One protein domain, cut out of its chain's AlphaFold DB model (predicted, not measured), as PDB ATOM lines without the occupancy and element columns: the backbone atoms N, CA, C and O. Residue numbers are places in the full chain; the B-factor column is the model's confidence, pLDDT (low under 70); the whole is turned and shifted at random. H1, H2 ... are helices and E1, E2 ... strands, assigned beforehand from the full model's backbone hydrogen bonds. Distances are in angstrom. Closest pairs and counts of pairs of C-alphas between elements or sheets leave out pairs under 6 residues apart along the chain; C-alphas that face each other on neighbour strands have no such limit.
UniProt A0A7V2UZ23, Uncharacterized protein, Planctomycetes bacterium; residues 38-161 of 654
ATOM      1  N   TYR A  38     460.326 311.713 639.033       49.47
ATOM      2  CA  TYR A  38     460.792 312.071 640.378       49.47
ATOM      3  C   TYR A  38     459.795 312.930 641.172       49.47
ATOM      4  O   TYR A  38     459.960 313.079 642.386       49.47
ATOM      5  N   LYS A  39     458.738 313.437 640.523       49.41
ATOM      6  CA  LYS A  39     457.601 314.110 641.172       49.41
ATOM      7  C   LYS A  39     456.516 313.117 641.604       49.41
ATOM      8  O   LYS A  39     455.795 313.405 642.557       49.41
ATOM      9  N   ASP A  40     456.425 311.953 640.957       57.03
ATOM     10  CA  ASP A  40     455.461 310.900 641.290       57.03
ATOM     11  C   ASP A  40     456.028 309.899 642.314       57.03
ATOM     12  O   ASP A  40     457.023 309.211 642.089       57.03
ATOM     13  N   ALA A  41     455.361 309.770 643.462       57.91
ATOM     14  CA  ALA A  41     455.720 308.810 644.505       57.91
ATOM     15  C   ALA A  41     455.680 307.340 644.028       57.91
ATOM     16  O   ALA A  41     456.408 306.500 644.571       57.91
ATOM     17  N   ALA A  42     454.871 307.019 643.011       58.06
ATOM     18  CA  ALA A  42     454.755 305.670 642.460       58.06
ATOM     19  C   ALA A  42     456.019 305.222 641.699       58.06
ATOM     20  O   ALA A  42     456.401 304.049 641.751       58.06
ATOM     21  N   ALA A  43     456.735 306.141 641.046       62.19
ATOM     22  CA  ALA A  43     457.971 305.811 640.331       62.19
ATOM     23  C   ALA A  43     459.096 305.375 641.289       62.19
ATOM     24  O   ALA A  43     459.869 304.467 640.983       62.19
ATOM     25  N   TRP A  44     459.145 305.964 642.488       68.94
ATOM     26  CA  TRP A  44     460.122 305.607 643.520       68.94
ATOM     27  C   TRP A  44     459.863 304.230 644.151       68.94
ATOM     28  O   TRP A  44     460.808 303.568 644.572       68.94
ATOM     29  N   THR A  45     458.605 303.789 644.224       66.75
ATOM     30  CA  THR A  45     458.184 302.551 644.918       66.75
ATOM     31  C   THR A  45     457.976 301.359 643.982       66.75
ATOM     32  O   THR A  45     458.059 300.211 644.410       66.75
ATOM     33  N   SER A  46     457.747 301.599 642.690       61.06
ATOM     34  CA  SER A  46     457.491 300.543 641.698       61.06
ATOM     35  C   SER A  46     458.709 299.674 641.362       61.06
ATOM     36  O   SER A  46     458.555 298.626 640.733       61.06
ATOM     37  N   ARG A  47     459.922 300.064 641.777       65.19
ATOM     38  CA  ARG A  47     461.176 299.412 641.367       65.19
ATOM     39  C   ARG A  47     462.004 298.963 642.571       65.19
ATOM     40  O   ARG A  47     462.303 299.762 643.453       65.19
ATOM     41  N   LYS A  48     462.413 297.688 642.588       63.41
ATOM     42  CA  LYS A  48     463.229 297.086 643.659       63.41
ATOM     43  C   LYS A  48     464.674 296.858 643.184       63.41
ATOM     44  O   LYS A  48     464.851 296.148 642.194       63.41
ATOM     45  N   PRO A  49     465.699 297.406 643.862       64.62
ATOM     46  CA  PRO A  49     467.097 297.168 643.502       64.62
ATOM     47  C   PRO A  49     467.497 295.695 643.699       64.62
ATOM     48  O   PRO A  49     467.218 295.112 644.748       64.62
ATOM     49  N   HIS A  50     468.214 295.107 642.735       57.41
ATOM     50  CA  HIS A  50     468.635 293.692 642.712       57.41
ATOM     51  C   HIS A  50     469.530 293.298 643.912       57.41
ATOM     52  O   HIS A  50     469.662 292.117 644.230       57.41
ATOM     53  N   GLY A  51     470.139 294.267 644.602       62.38
ATOM     54  CA  GLY A  51     470.968 294.046 645.797       62.38
ATOM     55  C   GLY A  51     470.356 294.508 647.124       62.38
ATOM     56  O   GLY A  51     470.996 294.346 648.159       62.38
ATOM     57  N   GLU A  52     469.164 295.111 647.109       73.38
ATOM     58  CA  GLU A  52     468.531 295.692 648.301       73.38
ATOM     59  C   GLU A  52     466.997 295.507 648.290       73.38
ATOM     60  O   GLU A  52     466.254 296.487 648.407       73.38
ATOM     61  N   PRO A  53     466.469 294.277 648.148       73.06
ATOM     62  CA  PRO A  53     465.021 294.057 648.102       73.06
ATOM     63  C   PRO A  53     464.294 294.577 649.354       73.06
ATOM     64  O   PRO A  53     463.133 294.974 649.260       73.06
ATOM     65  N   GLN A  54     464.983 294.627 650.501       80.69
ATOM     66  CA  GLN A  54     464.474 295.148 651.772       80.69
ATOM     67  C   GLN A  54     464.208 296.659 651.771       80.69
ATOM     68  O   GLN A  54     463.434 297.131 652.594       80.69
ATOM     69  N   VAL A  55     464.829 297.417 650.860       83.38
ATOM     70  CA  VAL A  55     464.626 298.871 650.749       83.38
ATOM     71  C   VAL A  55     463.271 299.193 650.113       83.38
ATOM     72  O   VAL A  55     462.714 300.256 650.362       83.38
ATOM     73  N   GLY A  56     462.720 298.276 649.309       77.19
ATOM     74  CA  GLY A  56     461.362 298.389 648.769       77.19
ATOM     75  C   GLY A  56     461.154 299.470 647.700       77.19
ATOM     76  O   GLY A  56     460.022 299.635 647.258       77.19
ATOM     77  N   GLY A  57     462.210 300.170 647.264       77.88
ATOM     78  CA  GLY A  57     462.125 301.251 646.279       77.88
ATOM     79  C   GLY A  57     463.474 301.695 645.699       77.88
ATOM     80  O   GLY A  57     464.544 301.341 646.198       77.88
ATOM     81  N   CYS A  58     463.416 302.512 644.649       79.06
ATOM     82  CA  CYS A  58     464.537 303.120 643.930       79.06
ATOM     83  C   CYS A  58     464.994 304.427 644.609       79.06
ATOM     84  O   CYS A  58     464.982 305.498 644.015       79.06
ATOM     85  N   TYR A  59     465.325 304.378 645.896       86.25
ATOM     86  CA  TYR A  59     465.633 305.583 646.673       86.25
ATOM     87  C   TYR A  59     467.096 306.023 646.557       86.25
ATOM     88  O   TYR A  59     468.001 305.204 646.389       86.25
ATOM     89  N   MET A  60     467.345 307.324 646.727       88.81
ATOM     90  CA  MET A  60     468.697 307.876 646.801       88.81
ATOM     91  C   MET A  60     469.440 307.300 648.006       88.81
ATOM     92  O   MET A  60     468.947 307.365 649.135       88.81
ATOM     93  N   ASN A  61     470.646 306.777 647.781       93.81
ATOM     94  CA  ASN A  61     471.589 306.488 648.858       93.81
ATOM     95  C   ASN A  61     472.196 307.803 649.357       93.81
ATOM     96  O   ASN A  61     472.755 308.571 648.576       93.81
ATOM     97  N   LEU A  62     472.110 308.056 650.661       97.25
ATOM     98  CA  LEU A  62     472.658 309.265 651.278       97.25
ATOM     99  C   LEU A  62     474.068 309.016 651.828       97.25
ATOM    100  O   LEU A  62     474.378 309.332 652.980       97.25
ATOM    101  N   GLY A  63     474.916 308.395 651.007       97.19
ATOM    102  CA  GLY A  63     476.301 308.087 651.345       97.19
ATOM    103  C   GLY A  63     476.462 307.104 652.516       97.19
ATOM    104  O   GLY A  63     475.604 306.245 652.749       97.19
ATOM    105  N   PRO A  64     477.549 307.224 653.304       98.12
ATOM    106  CA  PRO A  64     477.884 306.275 654.365       98.12
ATOM    107  C   PRO A  64     476.956 306.349 655.586       98.12
ATOM    108  O   PRO A  64     477.213 305.697 656.591       98.12
ATOM    109  N   THR A  65     475.872 307.125 655.523       98.56
ATOM    110  CA  THR A  65     474.891 307.256 656.607       98.56
ATOM    111  C   THR A  65     474.038 305.999 656.787       98.56
ATOM    112  O   THR A  65     473.568 305.740 657.890       98.56
ATOM    113  N   GLY A  66     473.837 305.225 655.711       97.06
ATOM    114  CA  GLY A  66     472.877 304.117 655.663       97.06
ATOM    115  C   GLY A  66     471.417 304.558 655.531       97.06
ATOM    116  O   GLY A  66     470.514 303.789 655.850       97.06
ATOM    117  N   ILE A  67     471.173 305.776 655.046       98.06
ATOM    118  CA  ILE A  67     469.828 306.288 654.770       98.06
ATOM    119  C   ILE A  67     469.488 306.086 653.284       98.06
ATOM    120  O   ILE A  67     470.325 306.263 652.392       98.06
ATOM    121  N   ARG A  68     468.234 305.719 653.017       94.31
ATOM    122  CA  ARG A  68     467.582 305.726 651.704       94.31
ATOM    123  C   ARG A  68     466.449 306.737 651.737       94.31
ATOM    124  O   ARG A  68     465.595 306.678 652.624       94.31
ATOM    125  N   ALA A  69     466.435 307.651 650.778       93.50
ATOM    126  CA  ALA A  69     465.445 308.714 650.752       93.50
ATOM    127  C   ALA A  69     464.944 309.033 649.345       93.50
ATOM    128  O   ALA A  69     465.654 308.877 648.352       93.50
ATOM    129  N   ARG A  70     463.714 309.530 649.273       90.00
ATOM    130  CA  ARG A  70     463.181 310.170 648.076       90.00
ATOM    131  C   ARG A  70     463.749 311.585 647.987       90.00
ATOM    132  O   ARG A  70     463.668 312.338 648.955       90.00
ATOM    133  N   LEU A  71     464.303 311.949 646.835       88.94
ATOM    134  CA  LEU A  71     464.742 313.318 646.577       88.94
ATOM    135  C   LEU A  71     463.532 314.204 646.252       88.94
ATOM    136  O   LEU A  71     462.642 313.809 645.504       88.94
ATOM    137  N   THR A  72     463.516 315.403 646.817       88.06
ATOM    138  CA  THR A  72     462.587 316.493 646.493       88.06
ATOM    139  C   THR A  72     463.404 317.756 646.207       88.06
ATOM    140  O   THR A  72     464.578 317.779 646.591       88.06
ATOM    141  N   PRO A  73     462.823 318.831 645.627       88.69
ATOM    142  CA  PRO A  73     463.575 320.011 645.193       88.69
ATOM    143  C   PRO A  73     464.640 320.490 646.189       88.69
ATOM    144  O   PRO A  73     465.788 320.671 645.805       88.69
ATOM    145  N   LEU A  74     464.286 320.607 647.473       93.94
ATOM    146  CA  LEU A  74     465.150 321.140 648.535       93.94
ATOM    147  C   LEU A  74     465.297 320.196 649.740       93.94
ATOM    148  O   LEU A  74     465.600 320.649 650.840       93.94
ATOM    149  N   ALA A  75     465.010 318.899 649.595       95.44
ATOM    150  CA  ALA A  75     465.077 317.977 650.733       95.44
ATOM    151  C   ALA A  75     465.157 316.507 650.327       95.44
ATOM    152  O   ALA A  75     464.809 316.140 649.205       95.44
ATOM    153  N   PHE A  76     465.490 315.665 651.301       96.50
ATOM    154  CA  PHE A  76     465.354 314.216 651.227       96.50
ATOM    155  C   PHE A  76     464.272 313.730 652.197       96.50
ATOM    156  O   PHE A  76     464.387 313.951 653.401       96.50
ATOM    157  N   ASP A  77     463.254 313.041 651.687       95.38
ATOM    158  CA  ASP A  77     462.242 312.373 652.511       95.38
ATOM    159  C   ASP A  77     462.705 310.951 652.820       95.38
ATOM    160  O   ASP A  77     462.775 310.116 651.915       95.38
ATOM    161  N   VAL A  78     463.022 310.660 654.079       97.06
ATOM    162  CA  VAL A  78     463.577 309.371 654.501       97.06
ATOM    163  C   VAL A  78     462.545 308.259 654.344       97.06
ATOM    164  O   VAL A  78     461.430 308.347 654.853       97.06
ATOM    165  N   GLN A  79     462.950 307.193 653.657       94.38
ATOM    166  CA  GLN A  79     462.104 306.036 653.348       94.38
ATOM    167  C   GLN A  79     462.593 304.781 654.060       94.38
ATOM    168  O   GLN A  79     461.792 303.968 654.507       94.38
ATOM    169  N   TYR A  80     463.912 304.628 654.195       94.69
ATOM    170  CA  TYR A  80     464.499 303.469 654.853       94.69
ATOM    171  C   TYR A  80     465.828 303.828 655.523       94.69
ATOM    172  O   TYR A  80     466.594 304.651 655.021       94.69
ATOM    173  N   VAL A  81     466.101 303.195 656.661       97.50
ATOM    174  CA  VAL A  81     467.363 303.305 657.399       97.50
ATOM    175  C   VAL A  81     467.845 301.892 657.681       97.50
ATOM    176  O   VAL A  81     467.105 301.090 658.246       97.50
ATOM    177  N   PHE A  82     469.071 301.576 657.266       96.06
ATOM    178  CA  PHE A  82     469.634 300.249 657.496       96.06
ATOM    179  C   PHE A  82     469.847 300.010 659.000       96.06
ATOM    180  O   PHE A  82     470.431 300.879 659.665       96.06
ATOM    181  N   PRO A  83     469.427 298.846 659.534       93.31
ATOM    182  CA  PRO A  83     469.894 298.370 660.831       93.31
ATOM    183  C   PRO A  83     471.425 298.393 660.865       93.31
ATOM    184  O   PRO A  83     472.066 298.167 659.843       93.31
ATOM    185  N   ASP A  84     472.001 298.747 662.011       92.50
ATOM    186  CA  ASP A  84     473.457 298.821 662.233       92.50
ATOM    187  C   ASP A  84     474.221 299.883 661.419       92.50
ATOM    188  O   ASP A  84     475.449 299.975 661.482       92.50
ATOM    189  N   SER A  85     473.511 300.760 660.707       97.62
ATOM    190  CA  SER A  85     474.125 301.916 660.054       97.62
ATOM    191  C   SER A  85     474.382 303.084 661.019       97.62
ATOM    192  O   SER A  85     473.739 303.190 662.068       97.62
ATOM    193  N   PRO A  86     475.247 304.051 660.657       98.44
ATOM    194  CA  PRO A  86     475.427 305.286 661.420       98.44
ATOM    195  C   PRO A  86     474.144 306.066 661.725       98.44
ATOM    196  O   PRO A  86     474.086 306.783 662.724       98.44
ATOM    197  N   ALA A  87     473.115 305.956 660.887       98.44
ATOM    198  CA  ALA A  87     471.838 306.622 661.109       98.44
ATOM    199  C   ALA A  87     470.847 305.814 661.966       98.44
ATOM    200  O   ALA A  87     469.846 306.381 662.416       98.44
ATOM    201  N   ALA A  88     471.117 304.530 662.229       98.19
ATOM    202  CA  ALA A  88     470.242 303.664 663.011       98.19
ATOM    203  C   ALA A  88     469.969 304.249 664.408       98.19
ATOM    204  O   ALA A  88     470.879 304.709 665.102       98.19
ATOM    205  N   GLY A  89     468.692 304.279 664.800       97.62
ATOM    206  CA  GLY A  89     468.228 304.836 666.077       97.62
ATOM    207  C   GLY A  89     468.293 306.367 666.195       97.62
ATOM    208  O   GLY A  89     467.890 306.909 667.221       97.62
ATOM    209  N   ARG A  90     468.784 307.079 665.170       98.38
ATOM    210  CA  ARG A  90     468.914 308.551 665.155       98.38
ATOM    211  C   ARG A  90     467.953 309.193 664.155       98.38
ATOM    212  O   ARG A  90     467.316 310.205 664.452       98.38
ATOM    213  N   ILE A  91     467.838 308.572 662.987       98.44
ATOM    214  CA  ILE A  91     466.926 308.930 661.899       98.44
ATOM    215  C   ILE A  91     465.879 307.825 661.755       98.44
ATOM    216  O   ILE A  91     466.173 306.655 662.003       98.44
ATOM    217  N   GLN A  92     464.672 308.192 661.335       97.06
ATOM    218  CA  GLN A  92     463.573 307.258 661.096       97.06
ATOM    219  C   GLN A  92     462.860 307.554 659.766       97.06
ATOM    220  O   GLN A  92     462.896 308.692 659.292       97.06
ATOM    221  N   PRO A  93     462.194 306.557 659.151       96.44
ATOM    222  CA  PRO A  93     461.273 306.805 658.046       96.44
ATOM    223  C   PRO A  93     460.262 307.907 658.386       96.44
ATOM    224  O   PRO A  93     459.752 307.963 659.504       96.44
ATOM    225  N   GLY A  94     459.996 308.789 657.420       95.38
ATOM    226  CA  GLY A  94     459.155 309.978 657.599       95.38
ATOM    227  C   GLY A  94     459.916 311.252 657.981       95.38
ATOM    228  O   GLY A  94     459.372 312.343 657.817       95.38
ATOM    229  N   ASP A  95     461.178 311.152 658.410       98.50
ATOM    230  CA  ASP A  95     462.034 312.328 658.582       98.50
ATOM    231  C   ASP A  95     462.251 313.055 657.252       98.50
ATOM    232  O   ASP A  95     462.497 312.430 656.217       98.50
ATOM    233  N   ARG A  96     462.244 314.391 657.287       98.44
ATOM    234  CA  ARG A  96     462.602 315.226 656.136       98.44
ATOM    235  C   ARG A  96     463.925 315.935 656.388       98.44
ATOM    236  O   ARG A  96     464.002 316.819 657.234       98.44
ATOM    237  N   ILE A  97     464.967 315.573 655.648       98.75
ATOM    238  CA  ILE A  97     466.292 316.196 655.754       98.75
ATOM    239  C   ILE A  97     466.339 317.413 654.830       98.75
ATOM    240  O   ILE A  97     466.252 317.269 653.612       98.75
ATOM    241  N   VAL A  98     466.491 318.603 655.406       98.25
ATOM    242  CA  VAL A  98     466.419 319.906 654.715       98.25
ATOM    243  C   VAL A  98     467.759 320.648 654.677       98.25
ATOM    244  O   VAL A  98     467.833 321.787 654.224       98.25
ATOM    245  N   GLY A  99     468.824 320.031 655.181       98.56
ATOM    246  CA  GLY A  99     470.158 320.617 655.199       98.56
ATOM    247  C   GLY A  99     471.185 319.720 655.875       98.56
ATOM    248  O   GLY A  99     470.845 318.690 656.464       98.56
ATOM    249  N   ALA A 100     472.447 320.130 655.811       98.62
ATOM    250  CA  ALA A 100     473.560 319.427 656.432       98.62
ATOM    251  C   ALA A 100     474.637 320.402 656.929       98.62
ATOM    252  O   ALA A 100     474.916 321.421 656.296       98.62
ATOM    253  N   ASN A 101     475.269 320.064 658.054       98.00
ATOM    254  CA  ASN A 101     476.252 320.884 658.762       98.00
ATOM    255  C   ASN A 101     475.760 322.328 658.948       98.00
ATOM    256  O   ASN A 101     476.432 323.270 658.534       98.00
ATOM    257  N   ASP A 102     474.550 322.468 659.500       95.06
ATOM    258  CA  ASP A 102     473.893 323.745 659.808       95.06
ATOM    259  C   ASP A 102     473.623 324.645 658.586       95.06
ATOM    260  O   ASP A 102     473.220 325.798 658.728       95.06
ATOM    261  N   ARG A 103     473.766 324.110 657.365       97.88
ATOM    262  CA  ARG A 103     473.433 324.802 656.113       97.88
ATOM    263  C   ARG A 103     472.164 324.201 655.500       97.88
ATOM    264  O   ARG A 103     472.143 322.992 655.253       97.88
ATOM    265  N   PRO A 104     471.100 324.994 655.272       97.56
ATOM    266  CA  PRO A 104     469.916 324.519 654.565       97.56
ATOM    267  C   PRO A 104     470.239 324.265 653.089       97.56
ATOM    268  O   PRO A 104     471.061 324.967 652.501       97.56
ATOM    269  N   PHE A 105     469.555 323.300 652.478       97.56
ATOM    270  CA  PHE A 105     469.576 323.154 651.026       97.56
ATOM    271  C   PHE A 105     468.802 324.324 650.416       97.56
ATOM    272  O   PHE A 105     467.601 324.463 650.639       97.56
ATOM    273  N   ALA A 106     469.503 325.191 649.687       94.94
ATOM    274  CA  ALA A 106     468.936 326.428 649.143       94.94
ATOM    275  C   ALA A 106     468.710 326.372 647.626       94.94
ATOM    276  O   ALA A 106     467.878 327.106 647.095       94.94
ATOM    277  N   THR A 107     469.431 325.498 646.924       93.00
ATOM    278  CA  THR A 107     469.328 325.340 645.472       93.00
ATOM    279  C   THR A 107     468.437 324.146 645.148       93.00
ATOM    280  O   THR A 107     468.779 323.030 645.539       93.00
ATOM    281  N   PRO A 108     467.309 324.337 644.438       88.69
ATOM    282  CA  PRO A 108     466.492 323.222 643.986       88.69
ATOM    283  C   PRO A 108     467.289 322.302 643.061       88.69
ATOM    284  O   PRO A 108     467.949 322.800 642.147       88.69
ATOM    285  N   HIS A 109     467.220 320.981 643.254       85.06
ATOM    286  CA  HIS A 109     467.856 320.080 642.292       85.06
ATOM    287  C   HIS A 109     467.194 320.202 640.917       85.06
ATOM    288  O   HIS A 109     465.975 320.346 640.792       85.06
ATOM    289  N   THR A 110     468.011 320.074 639.876       77.50
ATOM    290  CA  THR A 110     467.557 319.844 638.497       77.50
ATOM    291  C   THR A 110     467.770 318.393 638.070       77.50
ATOM    292  O   THR A 110     467.471 318.040 636.933       77.50
ATOM    293  N   PHE A 111     468.257 317.552 638.993       72.62
ATOM    294  CA  PHE A 111     468.501 316.133 638.776       72.62
ATOM    295  C   PHE A 111     467.230 315.427 638.295       72.62
ATOM    296  O   PHE A 111     466.191 315.502 638.956       72.62
ATOM    297  N   GLY A 112     467.323 314.755 637.152       62.88
ATOM    298  CA  GLY A 112     466.180 314.210 636.431       62.88
ATOM    299  C   GLY A 112     466.301 314.460 634.930       62.88
ATOM    300  O   GLY A 112     467.187 315.183 634.467       62.88
ATOM    301  N   PHE A 113     465.427 313.820 634.158       58.25
ATOM    302  CA  PHE A 113     465.521 313.814 632.707       58.25
ATOM    303  C   PHE A 113     464.572 314.824 632.071       58.25
ATOM    304  O   PHE A 113     463.359 314.687 632.167       58.25
ATOM    305  N   ASP A 114     465.111 315.811 631.367       58.94
ATOM    306  CA  ASP A 114     464.314 316.777 630.616       58.94
ATOM    307  C   ASP A 114     464.979 316.995 629.253       58.94
ATOM    308  O   ASP A 114     466.064 317.569 629.170       58.94
ATOM    309  N   TRP A 115     464.352 316.478 628.187       54.50
ATOM    310  CA  TRP A 115     464.861 316.571 626.813       54.50
ATOM    311  C   TRP A 115     465.037 318.017 626.340       54.50
ATOM    312  O   TRP A 115     465.871 318.271 625.468       54.50
ATOM    313  N   ASP A 116     464.277 318.943 626.922       52.44
ATOM    314  CA  ASP A 116     464.258 320.349 626.540       52.44
ATOM    315  C   ASP A 116     465.214 321.189 627.403       52.44
ATOM    316  O   ASP A 116     465.507 322.341 627.071       52.44
ATOM    317  N   LYS A 117     465.763 320.621 628.491       59.59
ATOM    318  CA  LYS A 117     466.743 321.292 629.354       59.59
ATOM    319  C   LYS A 117     468.127 320.679 629.218       59.59
ATOM    320  O   LYS A 117     468.458 319.645 629.791       59.59
ATOM    321  N   ALA A 118     468.998 321.404 628.527       57.97
ATOM    322  CA  ALA A 118     470.423 321.122 628.572       57.97
ATOM    323  C   ALA A 118     471.005 321.427 629.970       57.97
ATOM    324  O   ALA A 118     470.690 322.442 630.584       57.97
ATOM    325  N   LYS A 119     471.945 320.578 630.396       64.00
ATOM    326  CA  LYS A 119     472.804 320.678 631.590       64.00
ATOM    327  C   LYS A 119     472.062 320.475 632.916       64.00
ATOM    328  O   LYS A 119     472.296 321.216 633.866       64.00
ATOM    329  N   THR A 120     471.209 319.452 633.000       74.06
ATOM    330  CA  THR A 120     470.753 318.943 634.302       74.06
ATOM    331  C   THR A 120     471.919 318.236 634.998       74.06
ATOM    332  O   THR A 120     472.599 317.401 634.402       74.06
ATOM    333  N   GLY A 121     472.206 318.638 636.233       79.25
ATOM    334  CA  GLY A 121     473.282 318.087 637.051       79.25
ATOM    335  C   GLY A 121     472.753 317.631 638.406       79.25
ATOM    336  O   GLY A 121     471.544 317.492 638.612       79.25
ATOM    337  N   TYR A 122     473.665 317.361 639.336       87.69
ATOM    338  CA  TYR A 122     473.316 316.907 640.688       87.69
ATOM    339  C   TYR A 122     473.414 318.031 641.736       87.69
ATOM    340  O   TYR A 122     473.504 317.765 642.936       87.69
ATOM    341  N   GLU A 123     473.407 319.292 641.296       90.50
ATOM    342  CA  GLU A 123     473.349 320.463 642.172       90.50
ATOM    343  C   GLU A 123     472.138 320.424 643.119       90.50
ATOM    344  O   GLU A 123     471.132 319.753 642.875       90.50
ATOM    345  N   GLY A 124     472.237 321.179 644.215       93.38
ATOM    346  CA  GLY A 124     471.228 321.211 645.268       93.38
ATOM    347  C   GLY A 124     471.472 320.139 646.334       93.38
ATOM    348  O   GLY A 124     472.633 319.836 646.626       93.38
ATOM    349  N   PRO A 125     470.413 319.536 646.914       95.56
ATOM    350  CA  PRO A 125     470.537 318.630 648.056       95.56
ATOM    351  C   PRO A 125     471.579 317.517 647.890       95.56
ATOM    352  O   PRO A 125     472.263 317.171 648.850       95.56
ATOM    353  N   MET A 126     471.730 316.954 646.684       94.56
ATOM    354  CA  MET A 126     472.703 315.886 646.429       94.56
ATOM    355  C   MET A 126     474.147 316.394 646.554       94.56
ATOM    356  O   MET A 126     474.935 315.836 647.321       94.56
ATOM    357  N   MET A 127     474.501 317.461 645.836       95.75
ATOM    358  CA  MET A 127     475.831 318.066 645.922       95.75
ATOM    359  C   MET A 127     476.141 318.566 647.336       95.75
ATOM    360  O   MET A 127     477.214 318.266 647.866       95.75
ATOM    361  N   ASP A 128     475.195 319.256 647.969       98.12
ATOM    362  CA  ASP A 128     475.365 319.816 649.309       98.12
ATOM    363  C   ASP A 128     475.607 318.720 650.352       98.12
ATOM    364  O   ASP A 128     476.547 318.807 651.147       98.12
ATOM    365  N   LEU A 129     474.817 317.641 650.322       98.62
ATOM    366  CA  LEU A 129     474.989 316.519 651.241       98.62
ATOM    367  C   LEU A 129     476.288 315.747 650.973       98.62
ATOM    368  O   LEU A 129     477.008 315.410 651.915       98.62
ATOM    369  N   GLY A 130     476.624 315.493 649.706       98.12
ATOM    370  CA  GLY A 130     477.876 314.836 649.326       98.12
ATOM    371  C   GLY A 130     479.117 315.618 649.778       98.12
ATOM    372  O   GLY A 130     480.098 315.027 650.243       98.12
ATOM    373  N   ASN A 131     479.058 316.949 649.702       98.38
ATOM    374  CA  ASN A 131     480.093 317.846 650.215       98.38
ATOM    375  C   ASN A 131     480.102 317.908 651.750       98.38
ATOM    376  O   ASN A 131     481.173 317.938 652.353       98.38
ATOM    377  N   ALA A 132     478.942 317.859 652.408       98.69
ATOM    378  CA  ALA A 132     478.873 317.791 653.864       98.69
ATOM    379  C   ALA A 132     479.472 316.483 654.413       98.69
ATOM    380  O   ALA A 132     480.177 316.515 655.423       98.69
ATOM    381  N   ILE A 133     479.270 315.347 653.734       98.75
ATOM    382  CA  ILE A 133     479.944 314.074 654.051       98.75
ATOM    383  C   ILE A 133     481.463 314.242 653.939       98.75
ATOM    384  O   ILE A 133     482.185 313.929 654.884       98.75
ATOM    385  N   GLU A 134     481.942 314.794 652.820       98.31
ATOM    386  CA  GLU A 134     483.368 315.059 652.587       98.31
ATOM    387  C   GLU A 134     483.998 315.909 653.696       98.31
ATOM    388  O   GLU A 134     485.098 315.629 654.174       98.31
ATOM    389  N   GLU A 135     483.309 316.973 654.103       98.38
ATOM    390  CA  GLU A 135     483.776 317.851 655.165       98.38
ATOM    391  C   GLU A 135     483.827 317.159 656.521       98.38
ATOM    392  O   GLU A 135     484.779 317.381 657.272       98.38
ATOM    393  N   SER A 136     482.816 316.347 656.824       98.69
ATOM    394  CA  SER A 136     482.656 315.682 658.117       98.69
ATOM    395  C   SER A 136     483.702 314.590 658.309       98.69
ATOM    396  O   SER A 136     484.374 314.566 659.334       98.69
ATOM    397  N   GLU A 137     483.941 313.758 657.294       98.25
ATOM    398  CA  GLU A 137     485.016 312.755 657.326       98.25
ATOM    399  C   GLU A 137     486.419 313.382 657.347       98.25
ATOM    400  O   GLU A 137     487.382 312.743 657.770       98.25
ATOM    401  N   GLY A 138     486.536 314.638 656.906       97.81
ATOM    402  CA  GLY A 138     487.750 315.441 657.009       97.81
ATOM    403  C   GLY A 138     488.083 315.922 658.424       97.81
ATOM    404  O   GLY A 138     489.202 316.387 658.648       97.81
ATOM    405  N   LYS A 139     487.136 315.849 659.365       97.50
ATOM    406  CA  LYS A 139     487.332 316.215 660.774       97.50
ATOM    407  C   LYS A 139     487.743 314.991 661.592       97.50
ATOM    408  O   LYS A 139     487.455 313.857 661.227       97.50
ATOM    409  N   LYS A 140     488.398 315.222 662.736       94.88
ATOM    410  CA  LYS A 140     488.838 314.142 663.639       94.88
ATOM    411  C   LYS A 140     487.675 313.377 664.275       94.88
ATOM    412  O   LYS A 140     487.824 312.197 664.562       94.88
ATOM    413  N   ASP A 141     486.555 314.052 664.515       95.75
ATOM    414  CA  ASP A 141     485.360 313.483 665.142       95.75
ATOM    415  C   ASP A 141     484.433 312.775 664.142       95.75
ATOM    416  O   ASP A 141     483.590 311.984 664.556       95.75
ATOM    417  N   GLY A 142     484.587 313.029 662.837       97.25
ATOM    418  CA  GLY A 142     483.810 312.368 661.792       97.25
ATOM    419  C   GLY A 142     482.314 312.695 661.819       97.25
ATOM    420  O   GLY A 142     481.528 311.956 661.238       97.25
ATOM    421  N   VAL A 143     481.870 313.750 662.506       98.62
ATOM    422  CA  VAL A 143     480.432 313.976 662.736       98.62
ATOM    423  C   VAL A 143     479.800 314.790 661.608       98.62
ATOM    424  O   VAL A 143     480.183 315.937 661.372       98.62
ATOM    425  N   LEU A 144     478.786 314.206 660.963       98.75
ATOM    426  CA  LEU A 144     477.863 314.883 660.051       98.75
ATOM    427  C   LEU A 144     476.612 315.310 660.824       98.75
ATOM    428  O   LEU A 144     475.933 314.462 661.401       98.75
ATOM    429  N   THR A 145     476.263 316.592 660.808       98.75
ATOM    430  CA  THR A 145     474.991 317.064 661.382       98.75
ATOM    431  C   THR A 145     473.950 317.171 660.275       98.75
ATOM    432  O   THR A 145     474.181 317.858 659.286       98.75
ATOM    433  N   LEU A 146     472.806 316.509 660.420       98.81
ATOM    434  CA  LEU A 146     471.667 316.641 659.511       98.81
ATOM    435  C   LEU A 146     470.631 317.594 660.106       98.81
ATOM    436  O   LEU A 146     470.249 317.443 661.269       98.81
ATOM    437  N   ASN A 147     470.142 318.527 659.291       98.56
ATOM    438  CA  ASN A 147     469.022 319.393 659.646       98.56
ATOM    439  C   ASN A 147     467.738 318.658 659.250       98.56
ATOM    440  O   ASN A 147     467.468 318.477 658.061       98.56
ATOM    441  N   VAL A 148     466.974 318.198 660.235       98.56
ATOM    442  CA  VAL A 148     465.814 317.322 660.052       98.56
ATOM    443  C   VAL A 148     464.549 318.033 660.502       98.56
ATOM    444  O   VAL A 148     464.535 318.679 661.542       98.56
ATOM    445  N   THR A 149     463.465 317.862 659.759       98.12
ATOM    446  CA  THR A 149     462.112 318.163 660.217       98.12
ATOM    447  C   THR A 149     461.403 316.847 660.511       98.12
ATOM    448  O   THR A 149     461.212 316.038 659.603       98.12
ATOM    449  N   ARG A 150     461.005 316.640 661.770       97.56
ATOM    450  CA  ARG A 150     460.222 315.480 662.232       97.56
ATOM    451  C   ARG A 150     458.926 315.986 662.843       97.56
ATOM    452  O   ARG A 150     458.969 316.827 663.738       97.56
ATOM    453  N   ASP A 151     457.789 315.535 662.325       93.94
ATOM    454  CA  ASP A 151     456.457 315.974 662.773       93.94
ATOM    455  C   ASP A 151     456.317 317.512 662.824       93.94
ATOM    456  O   ASP A 151     455.779 318.092 663.767       93.94
ATOM    457  N   GLY A 152     456.892 318.193 661.825       93.06
ATOM    458  CA  GLY A 152     456.906 319.655 661.716       93.06
ATOM    459  C   GLY A 152     457.918 320.382 662.611       93.06
ATOM    460  O   GLY A 152     458.037 321.601 662.510       93.06
ATOM    461  N   LYS A 153     458.677 319.676 663.459       96.94
ATOM    462  CA  LYS A 153     459.659 320.273 664.377       96.94
ATOM    463  C   LYS A 153     461.088 320.157 663.833       96.94
ATOM    464  O   LYS A 153     461.473 319.065 663.408       96.94
ATOM    465  N   PRO A 154     461.889 321.238 663.869       97.25
ATOM    466  CA  PRO A 154     463.289 321.191 663.466       97.25
ATOM    467  C   PRO A 154     464.145 320.470 664.517       97.25
ATOM    468  O   PRO A 154     463.999 320.688 665.720       97.25
ATOM    469  N   LEU A 155     465.065 319.636 664.048       97.62
ATOM    470  CA  LEU A 155     466.009 318.847 664.828       97.62
ATOM    471  C   LEU A 155     467.386 318.899 664.159       97.62
ATOM    472  O   LEU A 155     467.501 318.786 662.941       97.62
ATOM    473  N   ALA A 156     468.440 319.007 664.964       98.00
ATOM    474  CA  ALA A 156     469.813 318.798 664.513       98.00
ATOM    475  C   ALA A 156     470.258 317.395 664.942       98.00
ATOM    476  O   ALA A 156     470.442 317.129 666.132       98.00
ATOM    477  N   VAL A 157     470.411 316.479 663.985       98.62
ATOM    478  CA  VAL A 157     470.736 315.073 664.258       98.62
ATOM    479  C   VAL A 157     472.192 314.797 663.898       98.62
ATOM    480  O   VAL A 157     472.594 314.944 662.749       98.62
ATOM    481  N   LYS A 158     472.995 314.377 664.879       98.69
ATOM    482  CA  LYS A 158     474.419 314.056 664.689       98.69
ATOM    483  C   LYS A 158     474.600 312.606 664.243       98.69
ATOM    484  O   LYS A 158     474.230 311.691 664.974       98.69
ATOM    485  N   ILE A 159     475.218 312.400 663.087       98.75
ATOM    486  CA  ILE A 159     475.520 311.096 662.495       98.75
ATOM    487  C   ILE A 159     477.037 310.860 662.558       98.75
ATOM    488  O   ILE A 159     477.791 311.613 661.937       98.75
ATOM    489  N   PRO A 160     477.518 309.846 663.301       98.25
ATOM    490  CA  PRO A 160     478.944 309.549 663.386       98.25
ATOM    491  C   PRO A 160     479.424 308.829 662.120       98.25
ATOM    492  O   PRO A 160     479.005 307.709 661.843       98.25
ATOM    493  N   LEU A 161     480.319 309.448 661.355       98.50
ATOM    494  CA  LEU A 161     480.974 308.838 660.198       98.50
ATOM    495  C   LEU A 161     482.413 308.441 660.537       98.50
ATOM    496  O   LEU A 161     483.020 308.931 661.489       98.50
TER     497      LEU A 161
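This is residues 38 to 161 of the 654 residues of an uncharacterized protein of Planctomycetes bacterium (UniProt A0A7V2UZ23). What shape do these atoms make? A strongly twisted sheet of five strands has H2 packed on one face, chiefly with E3 and E4, while the short helix H1 only grazes the sheet near E1, and three long links with no named element, residues 46 to 66, 82 to 95 and 101 to 124, join the parts. The link of residues 101 to 124, from E3 to H2, reaches as far as 27 A from the mean of the C-alphas. What are the parts and the size? The printed part has 124 residues with two named helices and five named strands, in the order H1 E1 E2 E3 H2 E4 E5; the sheet runs E1 E2 E3 E4 E5, antiparallel throughout. The class is mixed, helices and strands, with under half of the residues in named elements. The whole is compact, with a radius of gyration of the C-alphas of 14.4 A and spans of 44 by 31 by 29 A.

Where do the first elements lie? H1, residues 41 to 45, begins at C-alpha 41 (455.720, 308.810, 644.505) and is 6.7 A long. E1, residues 67 to 72, is 15.0 A long, E2, residues 75 to 81, 16.3 A, and E3, residues 96 to 100, 11.7 A. What follows? H2, residues 125 to 137, begins at C-alpha 125 (470.537, 318.630, 648.056) and is 18.2 A long. E4, residues 143 to 150, is 20.3 A long and bends by 50 degrees at residue 147; E5, residues 153 to 160, is 22.1 A long and ends at C-alpha 160 (478.944, 309.549, 663.386).

How are the strands joined? E1, E2 and E3 form a meander, each strand the antiparallel neighbour of the one before, with N 70 and O 77 at 2.9 A, and N 76 and O 97 at 2.9 A. E3 and E4 are antiparallel, with N 98 and O 147 at 2.8 A, and the hairpin E4 and E5 has N 146 and O 157 at 2.8 A. Where are the helices? H2 is on the sheet at a height of 8.6 A, along the strands, at 6 degrees to E4 on the local plane; its closest C-alphas to E4 are those of Ser 136 and Leu 144, 5.2 A apart. H1 only grazes the sheet; its closest C-alphas to E1 are those of Trp 44 and Arg 70, 7.1 A apart. Are the helix backbones complete? In H2 every O i to N i+4 pair is within hydrogen-bond range; in H1 0 of 1 is, beside 2 of 2 O i to N i+3 pairs.

How far does it reach? The two C-alphas farthest apart are those of Asp 116 and Lys 140, 44.9 A. Which links are long? Those from H1 to E1, E2 to E3 and E3 to H2 are long, and the printed part has no cut. Where is confidence low? The pLDDT is under 70 at residues 38 to 51 and 112 to 119; the mean of the printed part is 87.9.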